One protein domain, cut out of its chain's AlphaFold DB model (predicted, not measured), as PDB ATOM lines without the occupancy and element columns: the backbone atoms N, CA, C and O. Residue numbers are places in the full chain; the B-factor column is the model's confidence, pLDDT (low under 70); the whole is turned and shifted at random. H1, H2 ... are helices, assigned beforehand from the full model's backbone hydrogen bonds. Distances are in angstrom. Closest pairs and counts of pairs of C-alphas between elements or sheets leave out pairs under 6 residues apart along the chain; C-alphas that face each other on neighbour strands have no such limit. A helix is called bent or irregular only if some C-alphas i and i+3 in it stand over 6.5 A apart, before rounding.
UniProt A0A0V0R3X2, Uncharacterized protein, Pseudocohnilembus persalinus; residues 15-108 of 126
ATOM      1  N   THR A  15       3.712 -18.286 -26.767       80.69
ATOM      2  CA  THR A  15       3.736 -18.697 -28.179       80.69
ATOM      3  C   THR A  15       2.466 -18.301 -28.944       80.69
ATOM      4  O   THR A  15       2.607 -17.720 -30.022       80.69
ATOM      5  N   PRO A  16       1.236 -18.491 -28.410       78.50
ATOM      6  CA  PRO A  16       0.026 -18.070 -29.116       78.50
ATOM      7  C   PRO A  16      -0.137 -16.553 -29.224       78.50
ATOM      8  O   PRO A  16      -0.881 -16.116 -30.084       78.50
ATOM      9  N   CYS A  17       0.527 -15.743 -28.393       85.38
ATOM     10  CA  CYS A  17       0.541 -14.289 -28.562       85.38
ATOM     11  C   CYS A  17       1.655 -13.853 -29.522       85.38
ATOM     12  O   CYS A  17       1.487 -12.900 -30.274       85.38
ATOM     13  N   MET A  18       2.804 -14.534 -29.511       86.88
ATOM     14  CA  MET A  18       3.947 -14.170 -30.355       86.88
ATOM     15  C   MET A  18       3.638 -14.285 -31.846       86.88
ATOM     16  O   MET A  18       4.148 -13.484 -32.619       86.88
ATOM     17  N   LYS A  19       2.763 -15.211 -32.252       87.31
ATOM     18  CA  LYS A  19       2.304 -15.298 -33.643       87.31
ATOM     19  C   LYS A  19       1.670 -13.980 -34.126       87.31
ATOM     20  O   LYS A  19       2.017 -13.499 -35.189       87.31
ATOM     21  N   GLN A  20       0.868 -13.333 -33.294       88.19
ATOM     22  CA  GLN A  20       0.146 -12.099 -33.613       88.19
ATOM     23  C   GLN A  20       1.087 -10.894 -33.627       88.19
ATOM     24  O   GLN A  20       0.833  -9.896 -34.291       88.19
ATOM     25  N   MET A  21       2.194 -10.980 -32.885       88.12
ATOM     26  CA  MET A  21       3.281 -10.017 -33.004       88.12
ATOM     27  C   MET A  21       4.007 -10.165 -34.347       88.12
ATOM     28  O   MET A  21       4.313  -9.151 -34.961       88.12
ATOM     29  N   LEU A  22       4.249 -11.395 -34.812       89.62
ATOM     30  CA  LEU A  22       4.851 -11.644 -36.127       89.62
ATOM     31  C   LEU A  22       3.924 -11.179 -37.257       89.62
ATOM     32  O   LEU A  22       4.374 -10.470 -38.146       89.62
ATOM     33  N   ASP A  23       2.623 -11.467 -37.157       89.12
ATOM     34  CA  ASP A  23       1.621 -10.993 -38.121       89.12
ATOM     35  C   ASP A  23       1.606  -9.445 -38.198       89.12
ATOM     36  O   ASP A  23       1.483  -8.857 -39.275       89.12
ATOM     37  N   TYR A  24       1.802  -8.759 -37.062       90.06
ATOM     38  CA  TYR A  24       1.988  -7.305 -37.028       90.06
ATOM     39  C   TYR A  24       3.283  -6.849 -37.714       90.06
ATOM     40  O   TYR A  24       3.261  -5.862 -38.453       90.06
ATOM     41  N   GLU A  25       4.406  -7.521 -37.456       87.00
ATOM     42  CA  GLU A  25       5.699  -7.189 -38.063       87.00
ATOM     43  C   GLU A  25       5.652  -7.346 -39.587       87.00
ATOM     44  O   GLU A  25       6.055  -6.423 -40.297       87.00
ATOM     45  N   ASP A  26       5.069  -8.438 -40.078       91.44
ATOM     46  CA  ASP A  26       4.873  -8.687 -41.506       91.44
ATOM     47  C   ASP A  26       3.988  -7.599 -42.139       91.44
ATOM     48  O   ASP A  26       4.365  -6.992 -43.143       91.44
ATOM     49  N   CYS A  27       2.872  -7.238 -41.490       90.50
ATOM     50  CA  CYS A  27       1.998  -6.153 -41.950       90.50
ATOM     51  C   CYS A  27       2.734  -4.805 -42.056       90.50
ATOM     52  O   CYS A  27       2.560  -4.055 -43.021       90.50
ATOM     53  N   VAL A  28       3.574  -4.474 -41.071       86.88
ATOM     54  CA  VAL A  28       4.350  -3.225 -41.066       86.88
ATOM     55  C   VAL A  28       5.400  -3.209 -42.177       86.88
ATOM     56  O   VAL A  28       5.599  -2.164 -42.808       86.88
ATOM     57  N   VAL A  29       6.062  -4.340 -42.427       87.75
ATOM     58  CA  VAL A  29       7.030  -4.486 -43.523       87.75
ATOM     59  C   VAL A  29       6.336  -4.279 -44.871       87.75
ATOM     60  O   VAL A  29       6.832  -3.503 -45.695       87.75
ATOM     61  N   ASP A  30       5.154  -4.865 -45.056       88.19
ATOM     62  CA  ASP A  30       4.346  -4.727 -46.272       88.19
ATOM     63  C   ASP A  30       3.804  -3.303 -46.476       88.19
ATOM     64  O   ASP A  30       3.695  -2.824 -47.610       88.19
ATOM     65  N   ALA A  31       3.509  -2.577 -45.392       84.75
ATOM     66  CA  ALA A  31       3.061  -1.185 -45.458       84.75
ATOM     67  C   ALA A  31       4.145  -0.223 -45.995       84.75
ATOM     68  O   ALA A  31       3.815   0.887 -46.428       84.75
ATOM     69  N   GLN A  32       5.422  -0.636 -45.969       83.31
ATOM     70  CA  GLN A  32       6.582   0.044 -46.561       83.31
ATOM     71  C   GLN A  32       6.606   1.563 -46.308       83.31
ATOM     72  O   GLN A  32       6.787   2.385 -47.214       83.31
ATOM     73  N   VAL A  33       6.383   1.960 -45.055       80.12
ATOM     74  CA  VAL A  33       6.278   3.369 -44.674       80.12
ATOM     75  C   VAL A  33       7.681   3.975 -44.558       80.12
ATOM     76  O   VAL A  33       8.464   3.537 -43.718       80.12
ATOM     77  N   PRO A  34       8.038   4.987 -45.375       73.31
ATOM     78  CA  PRO A  34       9.387   5.542 -45.363       73.31
ATOM     79  C   PRO A  34       9.666   6.428 -44.147       73.31
ATOM     80  O   PRO A  34      10.820   6.751 -43.921       73.31
ATOM     81  N   GLN A  35       8.657   6.876 -43.395       75.69
ATOM     82  CA  GLN A  35       8.815   7.803 -42.272       75.69
ATOM     83  C   GLN A  35       9.432   7.124 -41.042       75.69
ATOM     84  O   GLN A  35       8.907   6.137 -40.541       75.69
ATOM     85  N   GLN A  36      10.504   7.713 -40.508       67.25
ATOM     86  CA  GLN A  36      11.074   7.315 -39.221       67.25
ATOM     87  C   GLN A  36      10.305   7.986 -38.080       67.25
ATOM     88  O   GLN A  36       9.983   9.178 -38.146       67.25
ATOM     89  N   GLU A  37      10.026   7.226 -37.025       70.88
ATOM     90  CA  GLU A  37       9.250   7.696 -35.882       70.88
ATOM     91  C   GLU A  37       9.994   7.456 -34.568       70.88
ATOM     92  O   GLU A  37      10.596   6.408 -34.344       70.88
ATOM     93  N   VAL A  38       9.976   8.462 -33.691       66.88
ATOM     94  CA  VAL A  38      10.568   8.381 -32.350       66.88
ATOM     95  C   VAL A  38       9.523   7.807 -31.419       66.88
ATOM     96  O   VAL A  38       8.630   8.544 -31.046       66.88
ATOM     97  N   ILE A  39       9.613   6.539 -31.031       72.56
ATOM     98  CA  ILE A  39       8.572   5.880 -30.228       72.56
ATOM     99  C   ILE A  39       8.710   6.249 -28.744       72.56
ATOM    100  O   ILE A  39       9.722   5.942 -28.113       72.56
ATOM    101  N   HIS A  40       7.673   6.859 -28.162       69.12
ATOM    102  CA  HIS A  40       7.594   7.095 -26.720       69.12
ATOM    103  C   HIS A  40       6.830   5.958 -26.008       69.12
ATOM    104  O   HIS A  40       5.717   5.623 -26.424       69.12
ATOM    105  N   PRO A  41       7.341   5.405 -24.888       66.88
ATOM    106  CA  PRO A  41       6.706   4.284 -24.182       66.88
ATOM    107  C   PRO A  41       5.256   4.533 -23.728       66.88
ATOM    108  O   PRO A  41       4.466   3.596 -23.653       66.88
ATOM    109  N   GLN A  42       4.887   5.786 -23.433       74.56
ATOM    110  CA  GLN A  42       3.513   6.157 -23.047       74.56
ATOM    111  C   GLN A  42       2.500   6.193 -24.200       74.56
ATOM    112  O   GLN A  42       1.309   6.360 -23.934       74.56
ATOM    113  N   TRP A  43       2.915   6.096 -25.464       74.88
ATOM    114  CA  TRP A  43       1.962   6.231 -26.559       74.88
ATOM    115  C   TRP A  43       1.086   4.986 -26.742       74.88
ATOM    116  O   TRP A  43       1.556   3.849 -26.635       74.88
ATOM    117  N   PRO A  44      -0.212   5.171 -27.051       77.38
ATOM    118  CA  PRO A  44      -1.122   4.042 -27.224       77.38
ATOM    119  C   PRO A  44      -0.787   3.213 -28.482       77.38
ATOM    120  O   PRO A  44      -0.930   1.983 -28.476       77.38
ATOM    121  N   THR A  45      -0.254   3.857 -29.524       80.19
ATOM    122  CA  THR A  45       0.171   3.283 -30.816       80.19
ATOM    123  C   THR A  45       1.689   3.409 -30.997       80.19
ATOM    124  O   THR A  45       2.303   4.294 -30.402       80.19
ATOM    125  N   MET A  46       2.291   2.511 -31.782       79.69
ATOM    126  CA  MET A  46       3.673   2.661 -32.262       79.69
ATOM    127  C   MET A  46       3.797   3.768 -33.306       79.69
ATOM    128  O   MET A  46       4.904   4.244 -33.519       79.69
ATOM    129  N   TRP A  47       2.665   4.166 -33.902       83.38
ATOM    130  CA  TRP A  47       2.562   5.104 -35.009       83.38
ATOM    131  C   TRP A  47       1.888   6.414 -34.583       83.38
ATOM    132  O   TRP A  47       0.680   6.597 -34.755       83.38
ATOM    133  N   PRO A  48       2.617   7.384 -34.014       80.19
ATOM    134  CA  PRO A  48       2.038   8.573 -33.392       80.19
ATOM    135  C   PRO A  48       1.429   9.500 -34.438       80.19
ATOM    136  O   PRO A  48       0.488  10.231 -34.144       80.19
ATOM    137  N   ARG A  49       1.911   9.424 -35.685       80.12
ATOM    138  CA  ARG A  49       1.331  10.116 -36.839       80.12
ATOM    139  C   ARG A  49      -0.070   9.623 -37.206       80.12
ATOM    140  O   ARG A  49      -0.733  10.300 -37.986       80.12
ATOM    141  N   LEU A  50      -0.523   8.483 -36.672       81.31
ATOM    142  CA  LEU A  50      -1.933   8.087 -36.742       81.31
ATOM    143  C   LEU A  50      -2.802   8.910 -35.784       81.31
ATOM    144  O   LEU A  50      -3.980   9.106 -36.051       81.31
ATOM    145  N   LEU A  51      -2.250   9.385 -34.665       76.94
ATOM    146  CA  LEU A  51      -2.993  10.192 -33.688       76.94
ATOM    147  C   LEU A  51      -3.026  11.677 -34.051       76.94
ATOM    148  O   LEU A  51      -3.867  12.416 -33.547       76.94
ATOM    149  N   THR A  52      -2.094  12.115 -34.891       71.31
ATOM    150  CA  THR A  52      -2.039  13.478 -35.421       71.31
ATOM    151  C   THR A  52      -2.548  13.511 -36.862       71.31
ATOM    152  O   THR A  52      -2.819  12.476 -37.472       71.31
ATOM    153  N   ASP A  53      -2.602  14.690 -37.488       66.75
ATOM    154  CA  ASP A  53      -2.940  14.835 -38.914       66.75
ATOM    155  C   ASP A  53      -1.910  14.190 -39.878       66.75
ATOM    156  O   ASP A  53      -1.906  14.444 -41.085       66.75
ATOM    157  N   GLY A  54      -1.055  13.278 -39.408       65.06
ATOM    158  CA  GLY A  54       0.066  12.681 -40.134       65.06
ATOM    159  C   GLY A  54       1.389  13.403 -39.886       65.06
ATOM    160  O   GLY A  54       2.425  12.972 -40.393       65.06
ATOM    161  N   LYS A  55       1.381  14.496 -39.121       65.56
ATOM    162  CA  LYS A  55       2.539  15.360 -38.859       65.56
ATOM    163  C   LYS A  55       3.032  15.149 -37.424       65.56
ATOM    164  O   LYS A  55       2.226  15.163 -36.503       65.56
ATOM    165  N   LEU A  56       4.337  14.952 -37.227       63.88
ATOM    166  CA  LEU A  56       4.937  14.955 -35.877       63.88
ATOM    167  C   LEU A  56       5.359  16.359 -35.430       63.88
ATOM    168  O   LEU A  56       5.417  16.621 -34.236       63.88
ATOM    169  N   LEU A  57       5.682  17.243 -36.378       60.59
ATOM    170  CA  LEU A  57       6.248  18.568 -36.130       60.59
ATOM    171  C   LEU A  57       5.670  19.554 -37.161       60.59
ATOM    172  O   LEU A  57       5.634  19.249 -38.357       60.59
ATOM    173  N   GLU A  58       5.198  20.717 -36.710       58.12
ATOM    174  CA  GLU A  58       4.777  21.829 -37.572       58.12
ATOM    175  C   GLU A  58       6.003  22.673 -37.946       58.12
ATOM    176  O   GLU A  58       6.418  23.568 -37.211       58.12
ATOM    177  N   PHE A  59       6.632  22.365 -39.078       53.59
ATOM    178  CA  PHE A  59       7.811  23.089 -39.558       53.59
ATOM    179  C   PHE A  59       7.453  24.143 -40.607       53.59
ATOM    180  O   PHE A  59       7.963  24.117 -41.722       53.59
ATOM    181  N   ASP A  60       6.627  25.120 -40.248       52.53
ATOM    182  CA  ASP A  60       6.336  26.262 -41.132       52.53
ATOM    183  C   ASP A  60       7.484  27.298 -41.189       52.53
ATOM    184  O   ASP A  60       7.307  28.399 -41.706       52.53
ATOM    185  N   LYS A  61       8.678  27.004 -40.641       55.03
ATOM    186  CA  LYS A  61       9.714  28.032 -40.390       55.03
ATOM    187  C   LYS A  61      11.153  27.673 -40.767       55.03
ATOM    188  O   LYS A  61      12.068  28.343 -40.296       55.03
ATOM    189  N   ILE A  62      11.390  26.653 -41.593       56.00
ATOM    190  CA  ILE A  62      12.754  26.332 -42.053       56.00
ATOM    191  C   ILE A  62      12.804  26.465 -43.582       56.00
ATOM    192  O   ILE A  62      12.001  25.822 -44.259       56.00
ATOM    193  N   PRO A  63      13.699  27.299 -44.148       58.25
ATOM    194  CA  PRO A  63      13.800  27.454 -45.593       58.25
ATOM    195  C   PRO A  63      14.197  26.124 -46.245       58.25
ATOM    196  O   PRO A  63      15.152  25.466 -45.831       58.25
ATOM    197  N   PHE A  64      13.436  25.729 -47.266       56.47
ATOM    198  CA  PHE A  64      13.659  24.513 -48.041       56.47
ATOM    199  C   PHE A  64      15.048  24.548 -48.699       56.47
ATOM    200  O   PHE A  64      15.279  25.333 -49.616       56.47
ATOM    201  N   ASN A  65      15.970  23.697 -48.233       63.16
ATOM    202  CA  ASN A  65      17.270  23.497 -48.874       63.16
ATOM    203  C   ASN A  65      17.223  22.221 -49.747       63.16
ATOM    204  O   ASN A  65      17.056  21.127 -49.190       63.16
ATOM    205  N   PRO A  66      17.369  22.325 -51.084       62.06
ATOM    206  CA  PRO A  66      17.281  21.195 -52.011       62.06
ATOM    207  C   PRO A  66      18.376  20.128 -51.823       62.06
ATOM    208  O   PRO A  66      18.186  18.992 -52.248       62.06
ATOM    209  N   GLU A  67      19.480  20.431 -51.139       66.44
ATOM    210  CA  GLU A  67      20.536  19.445 -50.845       66.44
ATOM    211  C   GLU A  67      20.125  18.429 -49.764       66.44
ATOM    212  O   GLU A  67      20.687  17.342 -49.668       66.44
ATOM    213  N   ASN A  68      19.097  18.748 -48.970       62.34
ATOM    214  CA  ASN A  68      18.635  17.940 -47.839       62.34
ATOM    215  C   ASN A  68      17.281  17.254 -48.091       62.34
ATOM    216  O   ASN A  68      16.634  16.803 -47.147       62.34
ATOM    217  N   VAL A  69      16.828  17.144 -49.346       59.44
ATOM    218  CA  VAL A  69      15.508  16.570 -49.703       59.44
ATOM    219  C   VAL A  69      15.271  15.204 -49.054       59.44
ATOM    220  O   VAL A  69      14.179  14.965 -48.537       59.44
ATOM    221  N   TYR A  70      16.303  14.355 -48.991       58.03
ATOM    222  CA  TYR A  70      16.226  13.047 -48.342       58.03
ATOM    223  C   TYR A  70      15.927  13.141 -46.839       58.03
ATOM    224  O   TYR A  70      15.056  12.413 -46.367       58.03
ATOM    225  N   ASN A  71      16.524  14.099 -46.118       62.47
ATOM    226  CA  ASN A  71      16.254  14.352 -44.695       62.47
ATOM    227  C   ASN A  71      14.801  14.789 -44.437       62.47
ATOM    228  O   ASN A  71      14.217  14.443 -43.410       62.47
ATOM    229  N   TYR A  72      14.181  15.494 -45.387       61.38
ATOM    230  CA  TYR A  72      12.793  15.946 -45.259       61.38
ATOM    231  C   TYR A  72      11.760  14.875 -45.636       61.38
ATOM    232  O   TYR A  72      10.603  14.975 -45.229       61.38
ATOM    233  N   THR A  73      12.139  13.832 -46.384       62.53
ATOM    234  CA  THR A  73      11.222  12.745 -46.789       62.53
ATOM    235  C   THR A  73      10.610  12.037 -45.582       62.53
ATOM    236  O   THR A  73       9.404  11.794 -45.556       62.53
ATOM    237  N   TYR A  74      11.419  11.813 -44.545       66.12
ATOM    238  CA  TYR A  74      11.019  11.211 -43.268       66.12
ATOM    239  C   TYR A  74      10.101  12.110 -42.429       66.12
ATOM    240  O   TYR A  74       9.435  11.651 -41.501       66.12
ATOM    241  N   GLN A  75      10.048  13.403 -42.752       68.06
ATOM    242  CA  GLN A  75       9.278  14.401 -42.016       68.06
ATOM    243  C   GLN A  75       7.888  14.636 -42.623       68.06
ATOM    244  O   GLN A  75       6.996  15.126 -41.924       68.06
ATOM    245  N   ARG A  76       7.678  14.235 -43.887       73.81
ATOM    246  CA  ARG A  76       6.417  14.418 -44.620       73.81
ATOM    247  C   ARG A  76       5.231  13.749 -43.919       73.81
ATOM    248  O   ARG A  76       5.401  12.701 -43.290       73.81
ATOM    249  N   PRO A  77       4.018  14.315 -44.061       77.62
ATOM    250  CA  PRO A  77       2.829  13.681 -43.531       77.62
ATOM    251  C   PRO A  77       2.574  12.323 -44.187       77.62
ATOM    252  O   PRO A  77       2.874  12.125 -45.366       77.62
ATOM    253  N   LEU A  78       1.996  11.397 -43.421       82.19
ATOM    254  CA  LEU A  78       1.545  10.117 -43.961       82.19
ATOM    255  C   LEU A  78       0.470  10.342 -45.031       82.19
ATOM    256  O   LEU A  78      -0.470  11.120 -44.836       82.19
ATOM    257  N   THR A  79       0.586   9.624 -46.147       84.00
ATOM    258  CA  THR A  79      -0.462   9.601 -47.173       84.00
ATOM    259  C   THR A  79      -1.716   8.919 -46.620       84.00
ATOM    260  O   THR A  79      -1.635   8.092 -45.711       84.00
ATOM    261  N   LYS A  80      -2.894   9.221 -47.182       86.19
ATOM    262  CA  LYS A  80      -4.153   8.580 -46.760       86.19
ATOM    263  C   LYS A  80      -4.089   7.050 -46.868       86.19
ATOM    264  O   LYS A  80      -4.579   6.362 -45.982       86.19
ATOM    265  N   LYS A  81      -3.441   6.541 -47.923       86.75
ATOM    266  CA  LYS A  81      -3.208   5.108 -48.137       86.75
ATOM    267  C   LYS A  81      -2.350   4.520 -47.011       86.75
ATOM    268  O   LYS A  81      -2.776   3.570 -46.374       86.75
ATOM    269  N   ASN A  82      -1.202   5.128 -46.710       86.12
ATOM    270  CA  ASN A  82      -0.300   4.629 -45.667       86.12
ATOM    271  C   ASN A  82      -0.950   4.675 -44.281       86.12
ATOM    272  O   ASN A  82      -0.763   3.755 -43.498       86.12
ATOM    273  N   LYS A  83      -1.746   5.713 -43.987       86.81
ATOM    274  CA  LYS A  83      -2.519   5.775 -42.738       86.81
ATOM    275  C   LYS A  83      -3.454   4.577 -42.604       86.81
ATOM    276  O   LYS A  83      -3.475   3.966 -41.548       86.81
ATOM    277  N   GLN A  84      -4.195   4.249 -43.662       88.56
ATOM    278  CA  GLN A  84      -5.122   3.120 -43.660       88.56
ATOM    279  C   GLN A  84      -4.400   1.793 -43.373       88.56
ATOM    280  O   GLN A  84      -4.786   1.098 -42.442       88.56
ATOM    281  N   TYR A  85      -3.304   1.505 -44.083       89.94
ATOM    282  CA  TYR A  85      -2.512   0.290 -43.834       89.94
ATOM    283  C   TYR A  85      -1.940   0.236 -42.416       89.94
ATOM    284  O   TYR A  85      -2.035  -0.783 -41.745       89.94
ATOM    285  N   LEU A  86      -1.389   1.344 -41.915       89.38
ATOM    286  CA  LEU A  86      -0.861   1.386 -40.551       89.38
ATOM    287  C   LEU A  86      -1.952   1.196 -39.491       89.38
ATOM    288  O   LEU A  86      -1.675   0.621 -38.439       89.38
ATOM    289  N   TYR A  87      -3.175   1.666 -39.751       88.75
ATOM    290  CA  TYR A  87      -4.309   1.389 -38.876       88.75
ATOM    291  C   TYR A  87      -4.644  -0.096 -38.844       88.75
ATOM    292  O   TYR A  87      -4.812  -0.618 -37.747       88.75
ATOM    293  N   GLU A  88      -4.691  -0.754 -40.002       90.06
ATOM    294  CA  GLU A  88      -4.925  -2.200 -40.118       90.06
ATOM    295  C   GLU A  88      -3.850  -2.985 -39.355       90.06
ATOM    296  O   GLU A  88      -4.175  -3.814 -38.507       90.06
ATOM    297  N   CYS A  89      -2.570  -2.632 -39.511       90.94
ATOM    298  CA  CYS A  89      -1.506  -3.259 -38.722       90.94
ATOM    299  C   CYS A  89      -1.670  -2.998 -37.210       90.94
ATOM    300  O   CYS A  89      -1.463  -3.883 -36.382       90.94
ATOM    301  N   GLU A  90      -2.076  -1.794 -36.792       89.62
ATOM    302  CA  GLU A  90      -2.344  -1.524 -35.372       89.62
ATOM    303  C   GLU A  90      -3.534  -2.315 -34.809       89.62
ATOM    304  O   GLU A  90      -3.622  -2.467 -33.586       89.62
ATOM    305  N   GLU A  91      -4.436  -2.844 -35.637       88.38
ATOM    306  CA  GLU A  91      -5.467  -3.778 -35.176       88.38
ATOM    307  C   GLU A  91      -4.854  -5.111 -34.738       88.38
ATOM    308  O   GLU A  91      -5.121  -5.541 -33.612       88.38
ATOM    309  N   GLU A  92      -3.934  -5.683 -35.517       87.75
ATOM    310  CA  GLU A  92      -3.194  -6.900 -35.137       87.75
ATOM    311  C   GLU A  92      -2.415  -6.701 -33.831       87.75
ATOM    312  O   GLU A  92      -2.464  -7.508 -32.893       87.75
ATOM    313  N   ARG A  93      -1.795  -5.527 -33.675       87.88
ATOM    314  CA  ARG A  93      -1.112  -5.167 -32.427       87.88
ATOM    315  C   ARG A  93      -2.061  -5.084 -31.228       87.88
ATOM    316  O   ARG A  93      -1.657  -5.401 -30.101       87.88
ATOM    317  N   LYS A  94      -3.310  -4.641 -31.408       89.06
ATOM    318  CA  LYS A  94      -4.308  -4.634 -30.322       89.06
ATOM    319  C   LYS A  94      -4.669  -6.056 -29.908       89.06
ATOM    320  O   LYS A  94      -4.789  -6.293 -28.705       89.06
ATOM    321  N   VAL A  95      -4.783  -6.984 -30.859       89.62
ATOM    322  CA  VAL A  95      -5.023  -8.410 -30.588       89.62
ATOM    323  C   VAL A  95      -3.859  -9.002 -29.791       89.62
ATOM    324  O   VAL A  95      -4.082  -9.586 -28.729       89.62
ATOM    325  N   TYR A  96      -2.615  -8.748 -30.206       89.25
ATOM    326  CA  TYR A  96      -1.420  -9.144 -29.451       89.25
ATOM    327  C   TYR A  96      -1.430  -8.613 -28.009       89.25
ATOM    328  O   TYR A  96      -1.247  -9.364 -27.045       89.25
ATOM    329  N   LYS A  97      -1.699  -7.314 -27.826       87.88
ATOM    330  CA  LYS A  97      -1.783  -6.703 -26.490       87.88
ATOM    331  C   LYS A  97      -2.910  -7.295 -25.645       87.88
ATOM    332  O   LYS A  97      -2.746  -7.406 -24.429       87.88
ATOM    333  N   ALA A  98      -4.049  -7.627 -26.248       88.50
ATOM    334  CA  ALA A  98      -5.152  -8.286 -25.555       88.50
ATOM    335  C   ALA A  98      -4.736  -9.686 -25.081       88.50
ATOM    336  O   ALA A  98      -4.880  -9.975 -23.893       88.50
ATOM    337  N   CYS A  99      -4.105 -10.474 -25.956       87.75
ATOM    338  CA  CYS A  99      -3.551 -11.790 -25.632       87.75
ATOM    339  C   CYS A  99      -2.564 -11.714 -24.455       87.75
ATOM    340  O   CYS A  99      -2.704 -12.425 -23.462       87.75
ATOM    341  N   LEU A 100      -1.617 -10.768 -24.482       85.69
ATOM    342  CA  LEU A 100      -0.676 -10.589 -23.371       85.69
ATOM    343  C   LEU A 100      -1.351 -10.183 -22.058       85.69
ATOM    344  O   LEU A 100      -0.925 -10.620 -20.989       85.69
ATOM    345  N   ARG A 101      -2.388  -9.341 -22.100       85.69
ATOM    346  CA  ARG A 101      -3.142  -8.968 -20.891       85.69
ATOM    347  C   ARG A 101      -3.854 -10.170 -20.285       85.69
ATOM    348  O   ARG A 101      -3.890 -10.275 -19.059       85.69
ATOM    349  N   GLU A 102      -4.368 -11.071 -21.113       83.62
ATOM    350  CA  GLU A 102      -4.966 -12.328 -20.670       83.62
ATOM    351  C   GLU A 102      -3.916 -13.240 -20.023       83.62
ATOM    352  O   GLU A 102      -4.104 -13.676 -18.888       83.62
ATOM    353  N   VAL A 103      -2.748 -13.409 -20.648       81.00
ATOM    354  CA  VAL A 103      -1.620 -14.154 -20.061       81.00
ATOM    355  C   VAL A 103      -1.181 -13.557 -18.716       81.00
ATOM    356  O   VAL A 103      -0.977 -14.272 -17.734       81.00
ATOM    357  N   ILE A 104      -1.097 -12.228 -18.615       80.19
ATOM    358  CA  ILE A 104      -0.803 -11.533 -17.353       80.19
ATOM    359  C   ILE A 104      -1.913 -11.768 -16.315       80.19
ATOM    360  O   ILE A 104      -1.624 -11.843 -15.119       80.19
ATOM    361  N   SER A 105      -3.174 -11.882 -16.737       72.88
ATOM    362  CA  SER A 105      -4.291 -12.176 -15.835       72.88
ATOM    363  C   SER A 105      -4.207 -13.590 -15.254       72.88
ATOM    364  O   SER A 105      -4.449 -13.755 -14.058       72.88
ATOM    365  N   LEU A 106      -3.736 -14.573 -16.034       68.94
ATOM    366  CA  LEU A 106      -3.490 -15.939 -15.561       68.94
ATOM    367  C   LEU A 106      -2.464 -15.944 -14.422       68.94
ATOM    368  O   LEU A 106      -2.737 -16.516 -13.367       68.94
ATOM    369  N   LYS A 107      -1.376 -15.167 -14.549       63.50
ATOM    370  CA  LYS A 107      -0.376 -14.956 -13.479       63.50
ATOM    371  C   LYS A 107      -0.984 -14.470 -12.154       63.50
ATOM    372  O   LYS A 107      -0.413 -14.719 -11.096       63.50
ATOM    373  N   ARG A 108      -2.102 -13.737 -12.196       56.12
ATOM    374  CA  ARG A 108      -2.769 -13.176 -11.007       56.12
ATOM    375  C   ARG A 108      -3.744 -14.150 -10.344       56.12
ATOM    376  O   ARG A 108      -4.212 -13.856  -9.247       56.12
TER     377      ARG A 108
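AT A GLANCE: This is residues 15 to 108 of the 126 residues of an uncharacterized protein of Pseudocohnilembus persalinus (UniProt A0A0V0R3X2). Two long helices, H1 and H3, lie side by side and run opposite ways as a pair, while a long looping stretch, residues 32 to 65, leads from the end of H1 out to a short, ragged helix, H2, at the far end of a rod. After H1 this stretch first doubles back through residues 36 to 43 toward the end where residue 108 lies, then turns and runs out past residue 57; residues 65 to 71, of which 66 to 71 belong to H2, stick out free there. The printed part has 94 residues, with three named helices in the order H1, H2, H3 and no named strand; 53 of the residues are in the helices, and the class is all helix. The whole is loose, with a radius of gyration of the C-alphas of 16.5 A, and spans 56 by 25 by 20 A.

HOW THE PARTS SIT: H1, residues 15 to 31, touches H3, residues 80 to 107, with 22 pairs of C-alphas within 8 A. Their closest C-alphas are those of Gln 20 and Tyr 96, 5.3 A apart. Their lines stand at a shallow tilt of 12 degrees, they run opposite ways, and their centres are 9.4 A apart. H2, residues 66 to 73, touches no helix: H1 and H2 are apart, and so are H2 and H3. In the backbones, 12 of 13 O i to N i+4 pairs of H1 and 23 of 24 of H3 are within hydrogen-bond range, against 2 of 4 in H2, where 3 of 5 O i to N i+3 pairs are within range. H2 is irregular, with C-alphas 67 and 70 8.1 A apart.

IN THESE COORDINATES: H1 begins at the C-alpha of Thr 15, (3.736, -18.697, -28.179), and runs 24.6 A from first to last C-alpha, ending at Ala 31. H2 begins at the C-alpha of Pro 66, (17.281, 21.195, -52.011), and covers 11.6 A to Thr 73. H3, the longest helix with 28 residues, runs 40.9 A from Lys 80 to Lys 107, whose C-alpha is at (-0.376, -14.956, -13.479).

THE WHOLE: The two C-alphas farthest apart in the domain are those of Pro 66 and Arg 108, at 57.1 A, while the first and last printed C-alphas, of Thr 15 and Arg 108, are 19.2 A apart. The printed part has no cut. The link from H1 to H2, 34 residues, is long, and the link from H2 to H3, 6 residues, is short. The mean pLDDT of the printed part is 77.0; 30 residues are under 70, namely residue 36, residue 38, residues 40 to 41, residues 53 to 75 and residues 106 to 108.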